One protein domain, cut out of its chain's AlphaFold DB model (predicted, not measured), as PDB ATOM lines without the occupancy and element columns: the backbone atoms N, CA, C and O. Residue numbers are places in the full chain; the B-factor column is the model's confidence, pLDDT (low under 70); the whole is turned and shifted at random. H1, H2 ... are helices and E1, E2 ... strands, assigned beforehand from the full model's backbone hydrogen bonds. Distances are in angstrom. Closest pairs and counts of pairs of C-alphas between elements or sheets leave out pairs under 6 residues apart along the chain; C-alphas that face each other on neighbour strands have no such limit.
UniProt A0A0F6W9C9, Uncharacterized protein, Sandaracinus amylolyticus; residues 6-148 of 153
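Overview. This is residues 6 to 148 of the 153 residues of an uncharacterized protein of Sandaracinus amylolyticus (UniProt A0A0F6W9C9). One eight-stranded antiparallel sheet, strongly twisted and curled like part of a barrel, curls round the long helix H2, with H1 beside H2 on the same face. H3 packs on the opposite face, and H5 packs near the E6 and E8 part of the sheet. The printed part has 143 residues, with five named helices and eight named strands that follow along the chain in the order E1 H1 E2 E3 E4 H2 E5 H3 H4 E6 H5 E7 E8; the sheet's order is E2 E3 E4 E1 E5 E6 E8 E7. The class is mixed, helices and strands; the whole is compact, with a radius of gyration of the C-alphas of 14.6 A and spans of 42 by 28 by 26 A.

Along the chain. E1, residues 6 to 11, begins at C-alpha 6 (206.469, 231.098, 293.000). H1 is residues 14 to 24, 15.7 A long, and E2 residues 28 to 31. E3, residues 34 to 45, measures 34.5 A and E4, residues 48 to 55, 23.7 A. H2, residues 71 to 87, measures 25.1 A, from C-alpha 71 at (199.586, 228.068, 281.120). E5 is residues 93 to 98, H3 100 to 106, H4 109 to 114, E6 122 to 124, H5 125 to 130 and E7 138 to 141. E8, residues 144 to 146, ends at C-alpha 146 (207.336, 214.867, 297.376).

Arrangement. E2, E3 and E4 form a meander, each strand the antiparallel neighbour of the one before, with N 29 and O 36 at 2.9 A and N 41 and O 52 at 2.9 A. E1 is the neighbour of E4, N 9 and O 51 at 2.8 A, and of E5, N 8 and O 95 at 2.9 A. E4, H2, E5 and E6, H5, E7 are split strand-helix-strand units, each with another strand between its two strands in the sheet and a right-handed crossover. H2 touches E2, the C-alphas of Ile 31 and Ala 73 being 5.8 A apart. H1, height 8.5 A over the sheet, and H3, height 7.9 A, are on opposite faces. H4 is not on the sheet; H5 touches E8, closest C-alphas Ile 125 and Arg 144, 5.2 A. Every O i to N i+4 pair is within hydrogen-bond range in H3, H4 and H5, against 6 of 7 in H1 and 11 of 13 in H2.

Size, cuts and confidence. The two C-alphas farthest apart, of His 33 and Arg 132, stand 43.4 A apart. The printed part has no cut. The link from E4 to H2, 15 residues, is long. Mean pLDDT of the printed part is 87.7; residues 57 to 70 are under 70.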
ATOM      1  N   ASN A   6     205.218 230.971 292.269       90.06
ATOM      2  CA  ASN A   6     206.469 231.098 293.000       90.06
ATOM      3  C   ASN A   6     206.952 229.749 293.526       90.06
ATOM      4  O   ASN A   6     206.238 228.745 293.505       90.06
ATOM      5  N   LEU A   7     208.197 229.743 293.986       94.69
ATOM      6  CA  LEU A   7     208.760 228.693 294.813       94.69
ATOM      7  C   LEU A   7     208.998 229.263 296.208       94.69
ATOM      8  O   LEU A   7     209.481 230.385 296.346       94.69
ATOM      9  N   ALA A   8     208.681 228.492 297.241       95.75
ATOM     10  CA  ALA A   8     209.060 228.809 298.608       95.75
ATOM     11  C   ALA A   8     209.790 227.626 299.235       95.75
ATOM     12  O   ALA A   8     209.464 226.471 298.955       95.75
ATOM     13  N   ALA A   9     210.770 227.907 300.086       97.56
ATOM     14  CA  ALA A   9     211.522 226.904 300.819       97.56
ATOM     15  C   ALA A   9     211.699 227.307 302.282       97.56
ATOM     16  O   ALA A   9     212.186 228.394 302.587       97.56
ATOM     17  N   PHE A  10     211.338 226.399 303.182       96.69
ATOM     18  CA  PHE A  10     211.664 226.473 304.595       96.69
ATOM     19  C   PHE A  10     212.999 225.796 304.865       96.69
ATOM     20  O   PHE A  10     213.196 224.615 304.559       96.69
ATOM     21  N   VAL A  11     213.888 226.526 305.521       95.81
ATOM     22  CA  VAL A  11     215.200 226.052 305.962       95.81
ATOM     23  C   VAL A  11     215.366 226.298 307.461       95.81
ATOM     24  O   VAL A  11     214.678 227.134 308.053       95.81
ATOM     25  N   GLY A  12     216.216 225.500 308.112       91.88
ATOM     26  CA  GLY A  12     216.312 225.503 309.568       91.88
ATOM     27  C   GLY A  12     217.190 226.619 310.110       91.88
ATOM     28  O   GLY A  12     216.859 227.209 311.137       91.88
ATOM     29  N   ALA A  13     218.294 226.898 309.422       94.81
ATOM     30  CA  ALA A  13     219.300 227.859 309.846       94.81
ATOM     31  C   ALA A  13     219.573 228.920 308.768       94.81
ATOM     32  O   ALA A  13     219.230 228.757 307.596       94.81
ATOM     33  N   ARG A  14     220.167 230.041 309.187       95.81
ATOM     34  CA  ARG A  14     220.424 231.189 308.309       95.81
ATOM     35  C   ARG A  14     221.447 230.876 307.219       95.81
ATOM     36  O   ARG A  14     221.250 231.265 306.077       95.81
ATOM     37  N   ASP A  15     222.517 230.175 307.567       97.31
ATOM     38  CA  ASP A  15     223.564 229.740 306.640       97.31
ATOM     39  C   ASP A  15     223.018 228.777 305.572       97.31
ATOM     40  O   ASP A  15     223.350 228.900 304.394       97.31
ATOM     41  N   GLU A  16     222.107 227.874 305.951       96.75
ATOM     42  CA  GLU A  16     221.359 227.044 304.998       96.75
ATOM     43  C   GLU A  16     220.504 227.901 304.054       96.75
ATOM     44  O   GLU A  16     220.448 227.630 302.853       96.75
ATOM     45  N   ALA A  17     219.869 228.957 304.576       97.31
ATOM     46  CA  ALA A  17     219.088 229.900 303.778       97.31
ATOM     47  C   ALA A  17     219.952 230.657 302.777       97.31
ATOM     48  O   ALA A  17     219.608 230.729 301.602       97.31
ATOM     49  N   GLU A  18     221.095 231.172 303.218       97.31
ATOM     50  CA  GLU A  18     222.056 231.869 302.368       97.31
ATOM     51  C   GLU A  18     222.615 230.937 301.284       97.31
ATOM     52  O   GLU A  18     222.705 231.334 300.122       97.31
ATOM     53  N   ALA A  19     222.899 229.670 301.612       97.50
ATOM     54  CA  ALA A  19     223.297 228.666 300.627       97.50
ATOM     55  C   ALA A  19     222.179 228.382 299.610       97.50
ATOM     56  O   ALA A  19     222.441 228.286 298.408       97.50
ATOM     57  N   PHE A  20     220.931 228.270 300.073       97.25
ATOM     58  CA  PHE A  20     219.772 228.090 299.203       97.25
ATOM     59  C   PHE A  20     219.588 229.299 298.276       97.25
ATOM     60  O   PHE A  20     219.458 229.121 297.069       97.25
ATOM     61  N   VAL A  21     219.675 230.527 298.795       96.88
ATOM     62  CA  VAL A  21     219.650 231.765 297.998       96.88
ATOM     63  C   VAL A  21     220.774 231.760 296.959       96.88
ATOM     64  O   VAL A  21     220.512 231.968 295.775       96.88
ATOM     65  N   ALA A  22     222.009 231.455 297.364       96.81
ATOM     66  CA  ALA A  22     223.164 231.414 296.468       96.81
ATOM     67  C   ALA A  22     222.998 230.395 295.330       96.81
ATOM     68  O   ALA A  22     223.461 230.640 294.217       96.81
ATOM     69  N   HIS A  23     222.300 229.278 295.568       96.44
ATOM     70  CA  HIS A  23     222.011 228.292 294.527       96.44
ATOM     71  C   HIS A  23     221.177 228.871 293.378       96.44
ATOM     72  O   HIS A  23     221.382 228.467 292.233       96.44
ATOM     73  N   PHE A  24     220.253 229.789 293.671       95.06
ATOM     74  CA  PHE A  24     219.319 230.365 292.700       95.06
ATOM     75  C   PHE A  24     219.681 231.780 292.244       95.06
ATOM     76  O   PHE A  24     219.148 232.248 291.238       95.06
ATOM     77  N   HIS A  25     220.579 232.457 292.954       94.00
ATOM     78  CA  HIS A  25     220.985 233.819 292.643       94.00
ATOM     79  C   HIS A  25     221.500 233.941 291.199       94.00
ATOM     80  O   HIS A  25     222.370 233.187 290.762       94.00
ATOM     81  N   GLY A  26     220.958 234.910 290.456       89.69
ATOM     82  CA  GLY A  26     221.323 235.172 289.060       89.69
ATOM     83  C   GLY A  26     220.800 234.150 288.046       89.69
ATOM     84  O   GLY A  26     221.155 234.239 286.872       89.69
ATOM     85  N   ARG A  27     219.972 233.181 288.460       91.88
ATOM     86  CA  ARG A  27     219.345 232.237 287.531       91.88
ATOM     87  C   ARG A  27     218.083 232.805 286.894       91.88
ATOM     88  O   ARG A  27     217.385 233.638 287.469       91.88
ATOM     89  N   THR A  28     217.767 232.269 285.723       91.75
ATOM     90  CA  THR A  28     216.553 232.574 284.971       91.75
ATOM     91  C   THR A  28     215.791 231.297 284.616       91.75
ATOM     92  O   THR A  28     216.362 230.200 284.550       91.75
ATOM     93  N   ILE A  29     214.481 231.433 284.400       89.94
ATOM     94  CA  ILE A  29     213.623 230.356 283.895       89.94
ATOM     95  C   ILE A  29     213.418 230.560 282.388       89.94
ATOM     96  O   ILE A  29     212.733 231.513 282.014       89.94
ATOM     97  N   PRO A  30     213.934 229.668 281.527       89.12
ATOM     98  CA  PRO A  30     213.672 229.733 280.099       89.12
ATOM     99  C   PRO A  30     212.206 229.404 279.799       89.12
ATOM    100  O   PRO A  30     211.665 228.396 280.270       89.12
ATOM    101  N   ILE A  31     211.584 230.247 278.984       85.50
ATOM    102  CA  ILE A  31     210.230 230.102 278.441       85.50
ATOM    103  C   ILE A  31     210.268 230.275 276.912       85.50
ATOM    104  O   ILE A  31     211.279 230.669 276.343       85.50
ATOM    105  N   GLU A  32     209.173 229.966 276.214       78.75
ATOM    106  CA  GLU A  32     209.141 229.917 274.738       78.75
ATOM    107  C   GLU A  32     209.574 231.226 274.046       78.75
ATOM    108  O   GLU A  32     210.140 231.201 272.954       78.75
ATOM    109  N   HIS A  33     209.345 232.372 274.691       80.62
ATOM    110  CA  HIS A  33     209.615 233.699 274.128       80.62
ATOM    111  C   HIS A  33     210.585 234.539 274.972       80.62
ATOM    112  O   HIS A  33     210.535 235.766 274.925       80.62
ATOM    113  N   GLY A  34     211.462 233.899 275.752       84.81
ATOM    114  CA  GLY A  34     212.499 234.590 276.518       84.81
ATOM    115  C   GLY A  34     212.819 233.913 277.844       84.81
ATOM    116  O   GLY A  34     212.604 232.717 278.011       84.81
ATOM    117  N   ASP A  35     213.298 234.708 278.794       86.56
ATOM    118  CA  ASP A  35     213.700 234.253 280.118       86.56
ATOM    119  C   ASP A  35     212.945 235.028 281.201       86.56
ATOM    120  O   ASP A  35     212.849 236.256 281.153       86.56
ATOM    121  N   LEU A  36     212.441 234.321 282.212       84.56
ATOM    122  CA  LEU A  36     211.956 234.946 283.439       84.56
ATOM    123  C   LEU A  36     213.136 235.134 284.389       84.56
ATOM    124  O   LEU A  36     213.723 234.160 284.866       84.56
ATOM    125  N   VAL A  37     213.472 236.387 284.671       87.38
ATOM    126  CA  VAL A  37     214.437 236.732 285.720       87.38
ATOM    127  C   VAL A  37     213.793 236.482 287.075       87.38
ATOM    128  O   VAL A  37     212.635 236.841 287.269       87.38
ATOM    129  N   LEU A  38     214.528 235.865 287.997       88.31
ATOM    130  CA  LEU A  38     214.044 235.593 289.345       88.31
ATOM    131  C   LEU A  38     214.492 236.672 290.327       88.31
ATOM    132  O   LEU A  38     215.631 237.132 290.288       88.31
ATOM    133  N   ASP A  39     213.585 237.013 291.227       89.19
ATOM    134  CA  ASP A  39     213.842 237.748 292.451       89.19
ATOM    135  C   ASP A  39     213.735 236.792 293.644       89.19
ATOM    136  O   ASP A  39     213.035 235.772 293.590       89.19
ATOM    137  N   ILE A  40     214.479 237.095 294.705       92.56
ATOM    138  CA  ILE A  40     214.614 236.229 295.871       92.56
ATOM    139  C   ILE A  40     214.368 237.048 297.128       92.56
ATOM    140  O   ILE A  40     215.058 238.027 297.395       92.56
ATOM    141  N   THR A  41     213.426 236.598 297.946       92.38
ATOM    142  CA  THR A  41     213.183 237.158 299.275       92.38
ATOM    143  C   THR A  41     213.580 236.174 300.351       92.38
ATOM    144  O   THR A  41     213.411 234.963 300.216       92.38
ATOM    145  N   LEU A  42     214.090 236.720 301.448       94.31
ATOM    146  CA  LEU A  42     214.467 235.984 302.638       94.31
ATOM    147  C   LEU A  42     213.753 236.593 303.846       94.31
ATOM    148  O   LEU A  42     213.835 237.801 304.073       94.31
ATOM    149  N   ARG A  43     213.073 235.758 304.634       94.38
ATOM    150  CA  ARG A  43     212.361 236.182 305.842       94.38
ATOM    151  C   ARG A  43     212.602 235.210 306.989       94.38
ATOM    152  O   ARG A  43     212.444 234.004 306.833       94.38
ATOM    153  N   GLU A  44     212.939 235.743 308.154       95.25
ATOM    154  CA  GLU A  44     212.970 234.968 309.394       95.25
ATOM    155  C   GLU A  44     211.536 234.719 309.889       95.25
ATOM    156  O   GLU A  44     210.687 235.616 309.876       95.25
ATOM    157  N   THR A  45     211.257 233.488 310.312       91.56
ATOM    158  CA  THR A  45     209.981 233.065 310.897       91.56
ATOM    159  C   THR A  45     210.236 232.336 312.219       91.56
ATOM    160  O   THR A  45     211.352 231.878 312.470       91.56
ATOM    161  N   PRO A  46     209.213 232.125 313.067       89.69
ATOM    162  CA  PRO A  46     209.379 231.338 314.291       89.69
ATOM    163  C   PRO A  46     209.883 229.897 314.071       89.69
ATOM    164  O   PRO A  46     210.330 229.258 315.019       89.69
ATOM    165  N   GLN A  47     209.793 229.362 312.847       86.62
ATOM    166  CA  GLN A  47     210.172 227.981 312.511       86.62
ATOM    167  C   GLN A  47     211.555 227.872 311.840       86.62
ATOM    168  O   GLN A  47     212.034 226.752 311.615       86.62
ATOM    169  N   GLY A  48     212.194 229.004 311.531       92.94
ATOM    170  CA  GLY A  48     213.475 229.077 310.834       92.94
ATOM    171  C   GLY A  48     213.490 230.210 309.814       92.94
ATOM    172  O   GLY A  48     213.048 231.321 310.091       92.94
ATOM    173  N   TRP A  49     213.988 229.926 308.619       96.75
ATOM    174  CA  TRP A  49     214.056 230.900 307.535       96.75
ATOM    175  C   TRP A  49     213.187 230.451 306.369       96.75
ATOM    176  O   TRP A  49     213.180 229.279 305.989       96.75
ATOM    177  N   LEU A  50     212.445 231.395 305.807       96.44
ATOM    178  CA  LEU A  50     211.639 231.215 304.615       96.44
ATOM    179  C   LEU A  50     212.312 231.941 303.452       96.44
ATOM    180  O   LEU A  50     212.542 233.150 303.513       96.44
ATOM    181  N   VAL A  51     212.611 231.196 302.395       96.75
ATOM    182  CA  VAL A  51     213.114 231.732 301.129       96.75
ATOM    183  C   VAL A  51     211.988 231.697 300.105       96.75
ATOM    184  O   VAL A  51     211.386 230.648 299.897       96.75
ATOM    185  N   GLY A  52     211.702 232.829 299.473       94.62
ATOM    186  CA  GLY A  52     210.745 232.957 298.377       94.62
ATOM    187  C   GLY A  52     211.455 233.285 297.075       94.62
ATOM    188  O   GLY A  52     212.382 234.086 297.068       94.62
ATOM    189  N   LEU A  53     211.027 232.659 295.985       92.50
ATOM    190  CA  LEU A  53     211.526 232.888 294.636       92.50
ATOM    191  C   LEU A  53     210.355 233.149 293.704       92.50
ATOM    192  O   LEU A  53     209.465 232.306 293.574       92.50
ATOM    193  N   TRP A  54     210.373 234.280 293.015       87.31
ATOM    194  CA  TRP A  54     209.341 234.646 292.049       87.31
ATOM    195  C   TRP A  54     209.950 235.377 290.856       87.31
ATOM    196  O   TRP A  54     211.035 235.942 290.970       87.31
ATOM    197  N   PRO A  55     209.282 235.385 289.694       82.94
ATOM    198  CA  PRO A  55     209.701 236.227 288.587       82.94
ATOM    199  C   PRO A  55     209.717 237.712 288.981       82.94
ATOM    200  O   PRO A  55     208.802 238.194 289.652       82.94
ATOM    201  N   VAL A  56     210.730 238.456 288.538       80.56
ATOM    202  CA  VAL A  56     210.799 239.916 288.693       80.56
ATOM    203  C   VAL A  56     209.520 240.551 288.140       80.56
ATOM    204  O   VAL A  56     209.042 240.182 287.067       80.56
ATOM    205  N   GLY A  57     208.960 241.507 288.883       69.12
ATOM    206  CA  GLY A  57     207.676 242.142 288.560       69.12
ATOM    207  C   GLY A  57     206.452 241.391 289.097       69.12
ATOM    208  O   GLY A  57     205.339 241.895 288.985       69.12
ATOM    209  N   MET A  58     206.641 240.226 289.724       64.44
ATOM    210  CA  MET A  58     205.591 239.462 290.404       64.44
ATOM    211  C   MET A  58     205.823 239.455 291.924       64.44
ATOM    212  O   MET A  58     206.045 238.404 292.516       64.44
ATOM    213  N   SER A  59     205.806 240.633 292.559       53.09
ATOM    214  CA  SER A  59     205.918 240.768 294.020       53.09
ATOM    215  C   SER A  59     204.591 241.126 294.690       53.09
ATOM    216  O   SER A  59     203.719 241.764 294.093       53.09
ATOM    217  N   TYR A  60     204.472 240.765 295.970       46.66
ATOM    218  CA  TYR A  60     203.389 241.192 296.852       46.66
ATOM    219  C   TYR A  60     203.282 242.730 296.859       46.66
ATOM    220  O   TYR A  60     204.229 243.421 297.229       46.66
ATOM    221  N   GLY A  61     202.137 243.273 296.434       46.22
ATOM    222  CA  GLY A  61     201.845 244.713 296.492       46.22
ATOM    223  C   GLY A  61     202.123 245.540 295.227       46.22
ATOM    224  O   GLY A  61     201.747 246.707 295.200       46.22
ATOM    225  N   THR A  62     202.683 244.975 294.153       39.34
ATOM    226  CA  THR A  62     202.797 245.658 292.845       39.34
ATOM    227  C   THR A  62     201.755 245.101 291.881       39.34
ATOM    228  O   THR A  62     202.053 244.314 290.985       39.34
ATOM    229  N   CYS A  63     200.493 245.456 292.120       33.88
ATOM    230  CA  CYS A  63     199.331 244.902 291.421       33.88
ATOM    231  C   CYS A  63     198.920 245.704 290.174       33.88
ATOM    232  O   CYS A  63     197.748 245.693 289.815       33.88
ATOM    233  N   ASP A  64     199.861 246.378 289.511       35.41
ATOM    234  CA  ASP A  64     199.557 247.099 288.267       35.41
ATOM    235  C   ASP A  64     199.890 246.279 287.011       35.41
ATOM    236  O   ASP A  64     199.364 246.567 285.942       35.41
ATOM    237  N   ASP A  65     200.693 245.210 287.132       37.41
ATOM    238  CA  ASP A  65     201.224 244.491 285.964       37.41
ATOM    239  C   ASP A  65     201.388 242.977 286.168       37.41
ATOM    240  O   ASP A  65     202.198 242.317 285.513       37.41
ATOM    241  N   ALA A  66     200.608 242.383 287.073       40.91
ATOM    242  CA  ALA A  66     200.632 240.941 287.262       40.91
ATOM    243  C   ALA A  66     200.018 240.224 286.052       40.91
ATOM    244  O   ALA A  66     198.834 239.879 286.008       40.91
ATOM    245  N   ARG A  67     200.856 239.996 285.043       49.50
ATOM    246  CA  ARG A  67     200.559 239.132 283.911       49.50
ATOM    247  C   ARG A  67     200.366 237.734 284.473       49.50
ATOM    248  O   ARG A  67     201.322 237.118 284.940       49.50
ATOM    249  N   LEU A  68     199.122 237.254 284.455       51.16
ATOM    250  CA  LEU A  68     198.823 235.841 284.658       51.16
ATOM    251  C   LEU A  68     199.819 235.050 283.810       51.16
ATOM    252  O   LEU A  68     199.888 235.247 282.595       51.16
ATOM    253  N   VAL A  69     200.637 234.221 284.456       58.75
ATOM    254  CA  VAL A  69     201.605 233.400 283.732       58.75
ATOM    255  C   VAL A  69     200.795 232.519 282.784       58.75
ATOM    256  O   VAL A  69     199.950 231.747 283.245       58.75
ATOM    257  N   ALA A  70     201.019 232.662 281.473       67.31
ATOM    258  CA  ALA A  70     200.381 231.812 280.473       67.31
ATOM    259  C   ALA A  70     200.539 230.333 280.884       67.31
ATOM    260  O   ALA A  70     201.587 229.981 281.448       67.31
ATOM    261  N   PRO A  71     199.535 229.461 280.672       71.69
ATOM    262  CA  PRO A  71     199.586 228.068 281.120       71.69
ATOM    263  C   PRO A  71     200.897 227.343 280.769       71.69
ATOM    264  O   PRO A  71     201.424 226.580 281.582       71.69
ATOM    265  N   GLU A  72     201.458 227.646 279.602       74.19
ATOM    266  CA  GLU A  72     202.717 227.126 279.076       74.19
ATOM    267  C   GLU A  72     203.921 227.599 279.898       74.19
ATOM    268  O   GLU A  72     204.766 226.791 280.290       74.19
ATOM    269  N   ALA A  73     203.981 228.893 280.221       77.88
ATOM    270  CA  ALA A  73     205.035 229.470 281.050       77.88
ATOM    271  C   ALA A  73     204.949 228.967 282.501       77.88
ATOM    272  O   ALA A  73     205.978 228.716 283.128       77.88
ATOM    273  N   ARG A  74     203.736 228.716 283.014       80.25
ATOM    274  CA  ARG A  74     203.524 228.114 284.338       80.25
ATOM    275  C   ARG A  74     204.090 226.702 284.380       80.25
ATOM    276  O   ARG A  74     204.782 226.331 285.321       80.25
ATOM    277  N   GLU A  75     203.800 225.912 283.356       83.94
ATOM    278  CA  GLU A  75     204.288 224.544 283.266       83.94
ATOM    279  C   GLU A  75     205.812 224.491 283.032       83.94
ATOM    280  O   GLU A  75     206.498 223.648 283.613       83.94
ATOM    281  N   ALA A  76     206.366 225.416 282.241       85.38
ATOM    282  CA  ALA A  76     207.811 225.574 282.088       85.38
ATOM    283  C   ALA A  76     208.490 225.911 283.426       85.38
ATOM    284  O   ALA A  76     209.445 225.230 283.805       85.38
ATOM    285  N   ALA A  77     207.950 226.877 284.177       87.38
ATOM    286  CA  ALA A  77     208.440 227.238 285.505       87.38
ATOM    287  C   ALA A  77     208.353 226.067 286.488       87.38
ATOM    288  O   ALA A  77     209.312 225.777 287.194       87.38
ATOM    289  N   ALA A  78     207.241 225.335 286.486       88.88
ATOM    290  CA  ALA A  78     207.051 224.183 287.355       88.88
ATOM    291  C   ALA A  78     208.085 223.074 287.100       88.88
ATOM    292  O   ALA A  78     208.697 222.572 288.041       88.88
ATOM    293  N   ARG A  79     208.325 222.715 285.831       90.75
ATOM    294  CA  ARG A  79     209.367 221.736 285.470       90.75
ATOM    295  C   ARG A  79     210.765 222.229 285.821       90.75
ATOM    296  O   ARG A  79     211.616 221.435 286.219       90.75
ATOM    297  N   TRP A  80     211.006 223.524 285.648       93.06
ATOM    298  CA  TRP A  80     212.271 224.145 286.009       93.06
ATOM    299  C   TRP A  80     212.512 224.052 287.517       93.06
ATOM    300  O   TRP A  80     213.517 223.478 287.924       93.06
ATOM    301  N   PHE A  81     211.559 224.493 288.343       94.00
ATOM    302  CA  PHE A  81     211.642 224.392 289.800       94.00
ATOM    303  C   PHE A  81     211.811 222.951 290.269       94.00
ATOM    304  O   PHE A  81     212.659 222.681 291.118       94.00
ATOM    305  N   GLU A  82     211.061 222.013 289.684       94.44
ATOM    306  CA  GLU A  82     211.212 220.591 289.979       94.44
ATOM    307  C   GLU A  82     212.651 220.114 289.737       94.44
ATOM    308  O   GLU A  82     213.236 219.431 290.579       94.44
ATOM    309  N   ARG A  83     213.242 220.475 288.594       94.88
ATOM    310  CA  ARG A  83     214.622 220.108 288.268       94.88
ATOM    311  C   ARG A  83     215.611 220.742 289.243       94.88
ATOM    312  O   ARG A  83     216.468 220.033 289.765       94.88
ATOM    313  N   GLU A  84     215.488 222.040 289.505       95.12
ATOM    314  CA  GLU A  84     216.431 222.753 290.370       95.12
ATOM    315  C   GLU A  84     216.367 222.268 291.822       95.12
ATOM    316  O   GLU A  84     217.400 222.025 292.444       95.12
ATOM    317  N   LEU A  85     215.172 221.977 292.345       96.00
ATOM    318  CA  LEU A  85     215.012 221.429 293.693       96.00
ATOM    319  C   LEU A  85     215.668 220.056 293.886       96.00
ATOM    320  O   LEU A  85     215.928 219.664 295.025       96.00
ATOM    321  N   ARG A  86     215.963 219.303 292.820       94.81
ATOM    322  CA  ARG A  86     216.721 218.044 292.935       94.81
ATOM    323  C   ARG A  86     218.202 218.290 293.225       94.81
ATOM    324  O   ARG A  86     218.809 217.476 293.913       94.81
ATOM    325  N   GLY A  87     218.755 219.399 292.733       93.38
ATOM    326  CA  GLY A  87     220.143 219.820 292.955       93.38
ATOM    327  C   GLY A  87     220.318 220.880 294.048       93.38
ATOM    328  O   GLY A  87     221.451 221.236 294.363       93.38
ATOM    329  N   ALA A  88     219.223 221.392 294.613       95.25
ATOM    330  CA  ALA A  88     219.268 222.448 295.615       95.25
ATOM    331  C   ALA A  88     219.945 221.991 296.930       95.25
ATOM    332  O   ALA A  88     219.858 220.799 297.270       95.25
ATOM    333  N   PRO A  89     220.561 222.921 297.691       95.19
ATOM    334  CA  PRO A  89     221.108 222.690 299.034       95.19
ATOM    335  C   PRO A  89     220.079 222.157 300.035       95.19
ATOM    336  O   PRO A  89     218.920 221.925 299.697       95.19
ATOM    337  N   THR A  90     220.491 221.935 301.281       94.00
ATOM    338  CA  THR A  90     219.591 221.467 302.343       94.00
ATOM    339  C   THR A  90     218.424 222.436 302.554       94.00
ATOM    340  O   THR A  90     218.609 223.643 302.651       94.00
ATOM    341  N   PHE A  91     217.218 221.883 302.642       96.50
ATOM    342  CA  PHE A  91     215.988 222.559 303.045       96.50
ATOM    343  C   PHE A  91     215.103 221.539 303.757       96.50
ATOM    344  O   PHE A  91     215.256 220.347 303.503       96.50
ATOM    345  N   ARG A  92     214.189 221.981 304.624       95.88
ATOM    346  CA  ARG A  92     213.227 221.105 305.321       95.88
ATOM    347  C   ARG A  92     212.019 220.795 304.447       95.88
ATOM    348  O   ARG A  92     211.602 219.649 304.287       95.88
ATOM    349  N   ALA A  93     211.477 221.849 303.852       97.19
ATOM    350  CA  ALA A  93     210.357 221.777 302.935       97.19
ATOM    351  C   ALA A  93     210.543 222.801 301.820       97.19
ATOM    352  O   ALA A  93     211.033 223.896 302.070       97.19
ATOM    353  N   ALA A  94     210.137 222.464 300.606       97.69
ATOM    354  CA  ALA A  94     210.025 223.408 299.508       97.69
ATOM    355  C   ALA A  94     208.782 223.083 298.689       97.69
ATOM    356  O   ALA A  94     208.462 221.916 298.503       97.69
ATOM    357  N   ALA A  95     208.082 224.087 298.194       95.81
ATOM    358  CA  ALA A  95     206.945 223.902 297.307       95.81
ATOM    359  C   ALA A  95     206.981 224.955 296.206       95.81
ATOM    360  O   ALA A  95     207.613 226.000 296.349       95.81
ATOM    361  N   PHE A  96     206.312 224.671 295.097       92.75
ATOM    362  CA  PHE A  96     206.176 225.607 293.991       92.75
ATOM    363  C   PHE A  96     204.772 225.514 293.404       92.75
ATOM    364  O   PHE A  96     204.195 224.431 293.294       92.75
ATOM    365  N   GLY A  97     204.193 226.660 293.071       88.56
ATOM    366  CA  GLY A  97     202.755 226.760 292.880       88.56
ATOM    367  C   GLY A  97     202.271 228.200 292.860       88.56
ATOM    368  O   GLY A  97     203.059 229.139 292.905       88.56
ATOM    369  N   ALA A  98     200.956 228.356 292.795       84.50
ATOM    370  CA  ALA A  98     200.318 229.636 293.051       84.50
ATOM    371  C   ALA A  98     200.394 229.959 294.551       84.50
ATOM    372  O   ALA A  98     200.023 229.103 295.349       84.50
ATOM    373  N   GLU A  99     200.852 231.163 294.907       85.12
ATOM    374  CA  GLU A  99     200.747 231.714 296.275       85.12
ATOM    375  C   GLU A  99     201.384 230.827 297.371       85.12
ATOM    376  O   GLU A  99     200.987 230.834 298.538       85.12
ATOM    377  N   ILE A 100     202.413 230.052 297.016       90.25
ATOM    378  CA  ILE A 100     203.036 229.099 297.943       90.25
ATOM    379  C   ILE A 100     203.780 229.811 299.067       90.25
ATOM    380  O   ILE A 100     203.751 229.358 300.208       90.25
ATOM    381  N   TYR A 101     204.445 230.924 298.757       91.38
ATOM    382  CA  TYR A 101     205.125 231.722 299.774       91.38
ATOM    383  C   TYR A 101     204.159 232.218 300.857       91.38
ATOM    384  O   TYR A 101     204.457 232.053 302.036       91.38
ATOM    385  N   ASP A 102     202.988 232.731 300.469       89.00
ATOM    386  CA  ASP A 102     201.951 233.166 301.413       89.00
ATOM    387  C   ASP A 102     201.397 231.979 302.201       89.00
ATOM    388  O   ASP A 102     201.299 232.032 303.422       89.00
ATOM    389  N   THR A 103     201.165 230.849 301.527       90.12
ATOM    390  CA  THR A 103     200.752 229.612 302.204       90.12
ATOM    391  C   THR A 103     201.746 229.215 303.300       90.12
ATOM    392  O   THR A 103     201.349 228.814 304.391       90.12
ATOM    393  N   PHE A 104     203.048 229.338 303.038       91.50
ATOM    394  CA  PHE A 104     204.091 229.029 304.018       91.50
ATOM    395  C   PHE A 104     204.152 230.065 305.150       91.50
ATOM    396  O   PHE A 104     204.557 229.723 306.258       91.50
ATOM    397  N   LEU A 105     203.758 231.318 304.910       90.81
ATOM    398  CA  LEU A 105     203.656 232.336 305.958       90.81
ATOM    399  C   LEU A 105     202.460 232.104 306.885       90.81
ATOM    400  O   LEU A 105     202.589 232.300 308.095       90.81
ATOM    401  N   ASP A 106     201.333 231.681 306.319       90.69
ATOM    402  CA  ASP A 106     200.050 231.609 307.020       90.69
ATOM    403  C   ASP A 106     199.769 230.234 307.638       90.69
ATOM    404  O   ASP A 106     198.854 230.095 308.449       90.69
ATOM    405  N   THR A 107     200.519 229.197 307.253       89.25
ATOM    406  CA  THR A 107     200.257 227.802 307.638       89.25
ATOM    407  C   THR A 107     201.537 227.088 308.062       89.25
ATOM    408  O   THR A 107     202.600 227.233 307.460       89.25
ATOM    409  N   THR A 108     201.449 226.261 309.104       90.50
ATOM    410  CA  THR A 108     202.564 225.405 309.526       90.50
ATOM    411  C   THR A 108     202.739 224.201 308.595       90.50
ATOM    412  O   THR A 108     201.799 223.723 307.962       90.50
ATOM    413  N   LEU A 109     203.948 223.624 308.556       90.00
ATOM    414  CA  LEU A 109     204.186 222.402 307.771       90.00
ATOM    415  C   LEU A 109     203.317 221.218 308.221       90.00
ATOM    416  O   LEU A 109     202.978 220.374 307.396       90.00
ATOM    417  N   ALA A 110     202.967 221.149 309.509       91.38
ATOM    418  CA  ALA A 110     202.097 220.102 310.031       91.38
ATOM    419  C   ALA A 110     200.672 220.243 309.483       91.38
ATOM    420  O   ALA A 110     200.162 219.296 308.896       91.38
ATOM    421  N   GLU A 111     200.078 221.436 309.572       92.12
ATOM    422  CA  GLU A 111     198.732 221.712 309.046       92.12
ATOM    423  C   GLU A 111     198.642 221.451 307.538       92.12
ATOM    424  O   GLU A 111     197.693 220.831 307.056       92.12
ATOM    425  N   LEU A 112     199.670 221.862 306.793       89.12
ATOM    426  CA  LEU A 112     199.735 221.678 305.347       89.12
ATOM    427  C   LEU A 112     199.805 220.194 304.945       89.12
ATOM    428  O   LEU A 112     199.247 219.790 303.924       89.12
ATOM    429  N   VAL A 113     200.469 219.363 305.751       90.75
ATOM    430  CA  VAL A 113     200.568 217.915 305.528       90.75
ATOM    431  C   VAL A 113     199.329 217.167 306.020       90.75
ATOM    432  O   VAL A 113     198.875 216.253 305.328       90.75
ATOM    433  N   ASP A 114     198.756 217.558 307.157       88.31
ATOM    434  CA  ASP A 114     197.535 216.960 307.712       88.31
ATOM    435  C   ASP A 114     196.329 217.165 306.779       88.31
ATOM    436  O   ASP A 114     195.465 216.294 306.675       88.31
ATOM    437  N   GLY A 115     196.324 218.255 306.001       83.81
ATOM    438  CA  GLY A 115     195.391 218.483 304.891       83.81
ATOM    439  C   GLY A 115     195.585 217.569 303.668       83.81
ATOM    440  O   GLY A 115     194.900 217.744 302.663       83.81
ATOM    441  N   GLY A 116     196.504 216.599 303.726       83.12
ATOM    442  CA  GLY A 116     196.832 215.683 302.629       83.12
ATOM    443  C   GLY A 116     198.043 216.104 301.788       83.12
ATOM    444  O   GLY A 116     198.358 215.430 300.803       83.12
ATOM    445  N   GLY A 117     198.742 217.172 302.184       85.69
ATOM    446  CA  GLY A 117     199.825 217.785 301.420       85.69
ATOM    447  C   GLY A 117     199.321 218.605 300.231       85.69
ATOM    448  O   GLY A 117     198.123 218.810 300.045       85.69
ATOM    449  N   MET A 118     200.248 219.068 299.390       90.19
ATOM    450  CA  MET A 118     199.905 219.795 298.165       90.19
ATOM    451  C   MET A 118     200.798 219.405 296.984       90.19
ATOM    452  O   MET A 118     201.976 219.096 297.182       90.19
ATOM    453  N   PRO A 119     200.275 219.437 295.744       90.69
ATOM    454  CA  PRO A 119     201.069 219.192 294.546       90.69
ATOM    455  C   PRO A 119     202.317 220.079 294.481       90.69
ATOM    456  O   PRO A 119     202.218 221.297 294.577       90.69
ATOM    457  N   GLY A 120     203.486 219.473 294.272       92.31
ATOM    458  CA  GLY A 120     204.761 220.193 294.193       92.31
ATOM    459  C   GLY A 120     205.469 220.392 295.536       92.31
ATOM    460  O   GLY A 120     206.608 220.851 295.533       92.31
ATOM    461  N   LEU A 121     204.865 220.004 296.666       96.00
ATOM    462  CA  LEU A 121     205.544 220.003 297.962       96.00
ATOM    463  C   LEU A 121     206.597 218.899 298.031       96.00
ATOM    464  O   LEU A 121     206.293 217.722 297.840       96.00
ATOM    465  N   VAL A 122     207.814 219.287 298.385       97.62
ATOM    466  CA  VAL A 122     208.996 218.462 298.605       97.62
ATOM    467  C   VAL A 122     209.410 218.595 300.065       97.62
ATOM    468  O   VAL A 122     209.574 219.701 300.565       97.62
ATOM    469  N   LEU A 123     209.627 217.471 300.736       97.44
ATOM    470  CA  LEU A 123     210.155 217.395 302.092       97.44
ATOM    471  C   LEU A 123     211.506 216.688 302.072       97.44
ATOM    472  O   LEU A 123     211.691 215.703 301.343       97.44
ATOM    473  N   ASP A 124     212.436 217.137 302.908       97.12
ATOM    474  CA  ASP A 124     213.579 216.295 303.243       97.12
ATOM    475  C   ASP A 124     213.129 215.084 304.067       97.12
ATOM    476  O   ASP A 124     212.061 215.067 304.682       97.12
ATOM    477  N   ILE A 125     213.941 214.030 304.061       97.06
ATOM    478  CA  ILE A 125     213.577 212.764 304.690       97.06
ATOM    479  C   ILE A 125     213.393 212.890 306.206       97.06
ATOM    480  O   ILE A 125     212.554 212.189 306.765       97.06
ATOM    481  N   ARG A 126     214.128 213.781 306.882       96.19
ATOM    482  CA  ARG A 126     213.995 213.983 308.329       96.19
ATOM    483  C   ARG A 126     212.689 214.697 308.641       96.19
ATOM    484  O   ARG A 126     211.966 214.221 309.513       96.19
ATOM    485  N   THR A 127     212.346 215.756 307.902       95.88
ATOM    486  CA  THR A 127     211.038 216.411 308.042       95.88
ATOM    487  C   THR A 127     209.888 215.476 307.661       95.88
ATOM    488  O   THR A 127     208.882 215.423 308.367       95.88
ATOM    489  N   HIS A 128     210.034 214.657 306.613       96.25
ATOM    490  CA  HIS A 128     209.032 213.646 306.251       96.25
ATOM    491  C   HIS A 128     208.786 212.651 307.396       96.25
ATOM    492  O   HIS A 128     207.635 212.395 307.749       96.25
ATOM    493  N   VAL A 129     209.848 212.148 308.032       96.19
ATOM    494  CA  VAL A 129     209.741 211.243 309.187       96.19
ATOM    495  C   VAL A 129     209.156 211.949 310.413       96.19
ATOM    496  O   VAL A 129     208.281 211.379 311.065       96.19
ATOM    497  N   SER A 130     209.570 213.186 310.718       95.31
ATOM    498  CA  SER A 130     209.043 213.932 311.874       95.31
ATOM    499  C   SER A 130     207.553 214.244 311.743       95.31
ATOM    500  O   SER A 130     206.843 214.281 312.743       95.31
ATOM    501  N   LEU A 131     207.067 214.402 310.509       93.88
ATOM    502  CA  LEU A 131     205.649 214.562 310.180       93.88
ATOM    503  C   LEU A 131     204.914 213.214 310.051       93.88
ATOM    504  O   LEU A 131     203.862 213.133 309.429       93.88
ATOM    505  N   ARG A 132     205.458 212.142 310.647       95.38
ATOM    506  CA  ARG A 132     204.870 210.790 310.682       95.38
ATOM    507  C   ARG A 132     204.725 210.130 309.311       95.38
ATOM    508  O   ARG A 132     203.851 209.291 309.117       95.38
ATOM    509  N   SER A 133     205.635 210.442 308.388       91.25
ATOM    510  CA  SER A 133     205.734 209.805 307.068       91.25
ATOM    511  C   SER A 133     204.411 209.823 306.292       91.25
ATOM    512  O   SER A 133     203.878 208.761 305.962       91.25
ATOM    513  N   PRO A 134     203.872 211.014 305.984       90.69
ATOM    514  CA  PRO A 134     202.573 211.153 305.339       90.69
ATOM    515  C   PRO A 134     202.481 210.353 304.034       90.69
ATOM    516  O   PRO A 134     203.443 210.255 303.251       90.69
ATOM    517  N   ALA A 135     201.297 209.777 303.818       90.75
ATOM    518  CA  ALA A 135     200.965 208.983 302.643       90.75
ATOM    519  C   ALA A 135     200.906 209.845 301.367       90.75
ATOM    520  O   ALA A 135     200.905 211.070 301.412       90.75
ATOM    521  N   GLY A 136     200.880 209.198 300.198       89.88
ATOM    522  CA  GLY A 136     200.783 209.885 298.900       89.88
ATOM    523  C   GLY A 136     202.100 210.467 298.370       89.88
ATOM    524  O   GLY A 136     202.172 210.862 297.206       89.88
ATOM    525  N   THR A 137     203.167 210.450 299.172       95.00
ATOM    526  CA  THR A 137     204.488 210.924 298.744       95.00
ATOM    527  C   THR A 137     205.243 209.901 297.887       95.00
ATOM    528  O   THR A 137     205.197 208.686 298.098       95.00
ATOM    529  N   LYS A 138     206.026 210.391 296.925       95.81
ATOM    530  CA  LYS A 138     206.944 209.599 296.086       95.81
ATOM    531  C   LYS A 138     208.399 209.999 296.350       95.81
ATOM    532  O   LYS A 138     208.628 211.067 296.915       95.81
ATOM    533  N   PRO A 139     209.397 209.175 295.984       96.69
ATOM    534  CA  PRO A 139     210.788 209.619 296.000       96.69
ATOM    535  C   PRO A 139     210.969 210.820 295.063       96.69
ATOM    536  O   PRO A 139     210.501 210.787 293.922       96.69
ATOM    537  N   PHE A 140     211.637 211.869 295.542       95.62
ATOM    538  CA  PHE A 140     211.980 213.050 294.740       95.62
ATOM    539  C   PHE A 140     213.462 213.080 294.346       95.62
ATOM    540  O   PHE A 140     213.851 213.634 293.327       95.62
ATOM    541  N   GLY A 141     214.301 212.440 295.145       92.19
ATOM    542  CA  GLY A 141     215.744 212.373 294.976       92.19
ATOM    543  C   GLY A 141     216.361 211.769 296.233       92.19
ATOM    544  O   GLY A 141     215.620 211.385 297.148       92.19
ATOM    545  N   PRO A 142     217.695 211.670 296.306       93.06
ATOM    546  CA  PRO A 142     218.369 211.210 297.513       93.06
ATOM    547  C   PRO A 142     217.913 212.018 298.736       93.06
ATOM    548  O   PRO A 142     217.995 213.242 298.747       93.06
ATOM    549  N   GLY A 143     217.380 211.331 299.750       95.62
ATOM    550  CA  GLY A 143     216.948 211.961 301.000       95.62
ATOM    551  C   GLY A 143     215.746 212.906 300.892       95.62
ATOM    552  O   GLY A 143     215.551 213.702 301.805       95.62
ATOM    553  N   ARG A 144     214.940 212.847 299.820       97.44
ATOM    554  CA  ARG A 144     213.768 213.724 299.632       97.44
ATOM    555  C   ARG A 144     212.536 212.965 299.154       97.44
ATOM    556  O   ARG A 144     212.629 212.050 298.326       97.44
ATOM    557  N   ARG A 145     211.364 213.387 299.624       97.44
ATOM    558  CA  ARG A 145     210.054 212.897 299.172       97.44
ATOM    559  C   ARG A 145     209.180 214.057 298.738       97.44
ATOM    560  O   ARG A 145     209.383 215.173 299.190       97.44
ATOM    561  N   TRP A 146     208.214 213.807 297.866       96.75
ATOM    562  CA  TRP A 146     207.336 214.867 297.376       96.75
ATOM    563  C   TRP A 146     205.943 214.373 297.016       96.75
ATOM    564  O   TRP A 146     205.753 213.183 296.746       96.75
ATOM    565  N   TRP A 147     204.991 215.298 296.967       95.31
ATOM    566  CA  TRP A 147     203.686 215.095 296.350       95.31
ATOM    567  C   TRP A 147     203.783 215.459 294.866       95.31
ATOM    568  O   TRP A 147     203.929 216.637 294.531       95.31
ATOM    569  N   PRO A 148     203.729 214.471 293.957       90.00
ATOM    570  CA  PRO A 148     203.852 214.742 292.533       90.00
ATOM    571  C   PRO A 148     202.687 215.608 292.055       90.00
ATOM    572  O   PRO A 148     201.543 215.420 292.476       90.00
TER     573      PRO A 148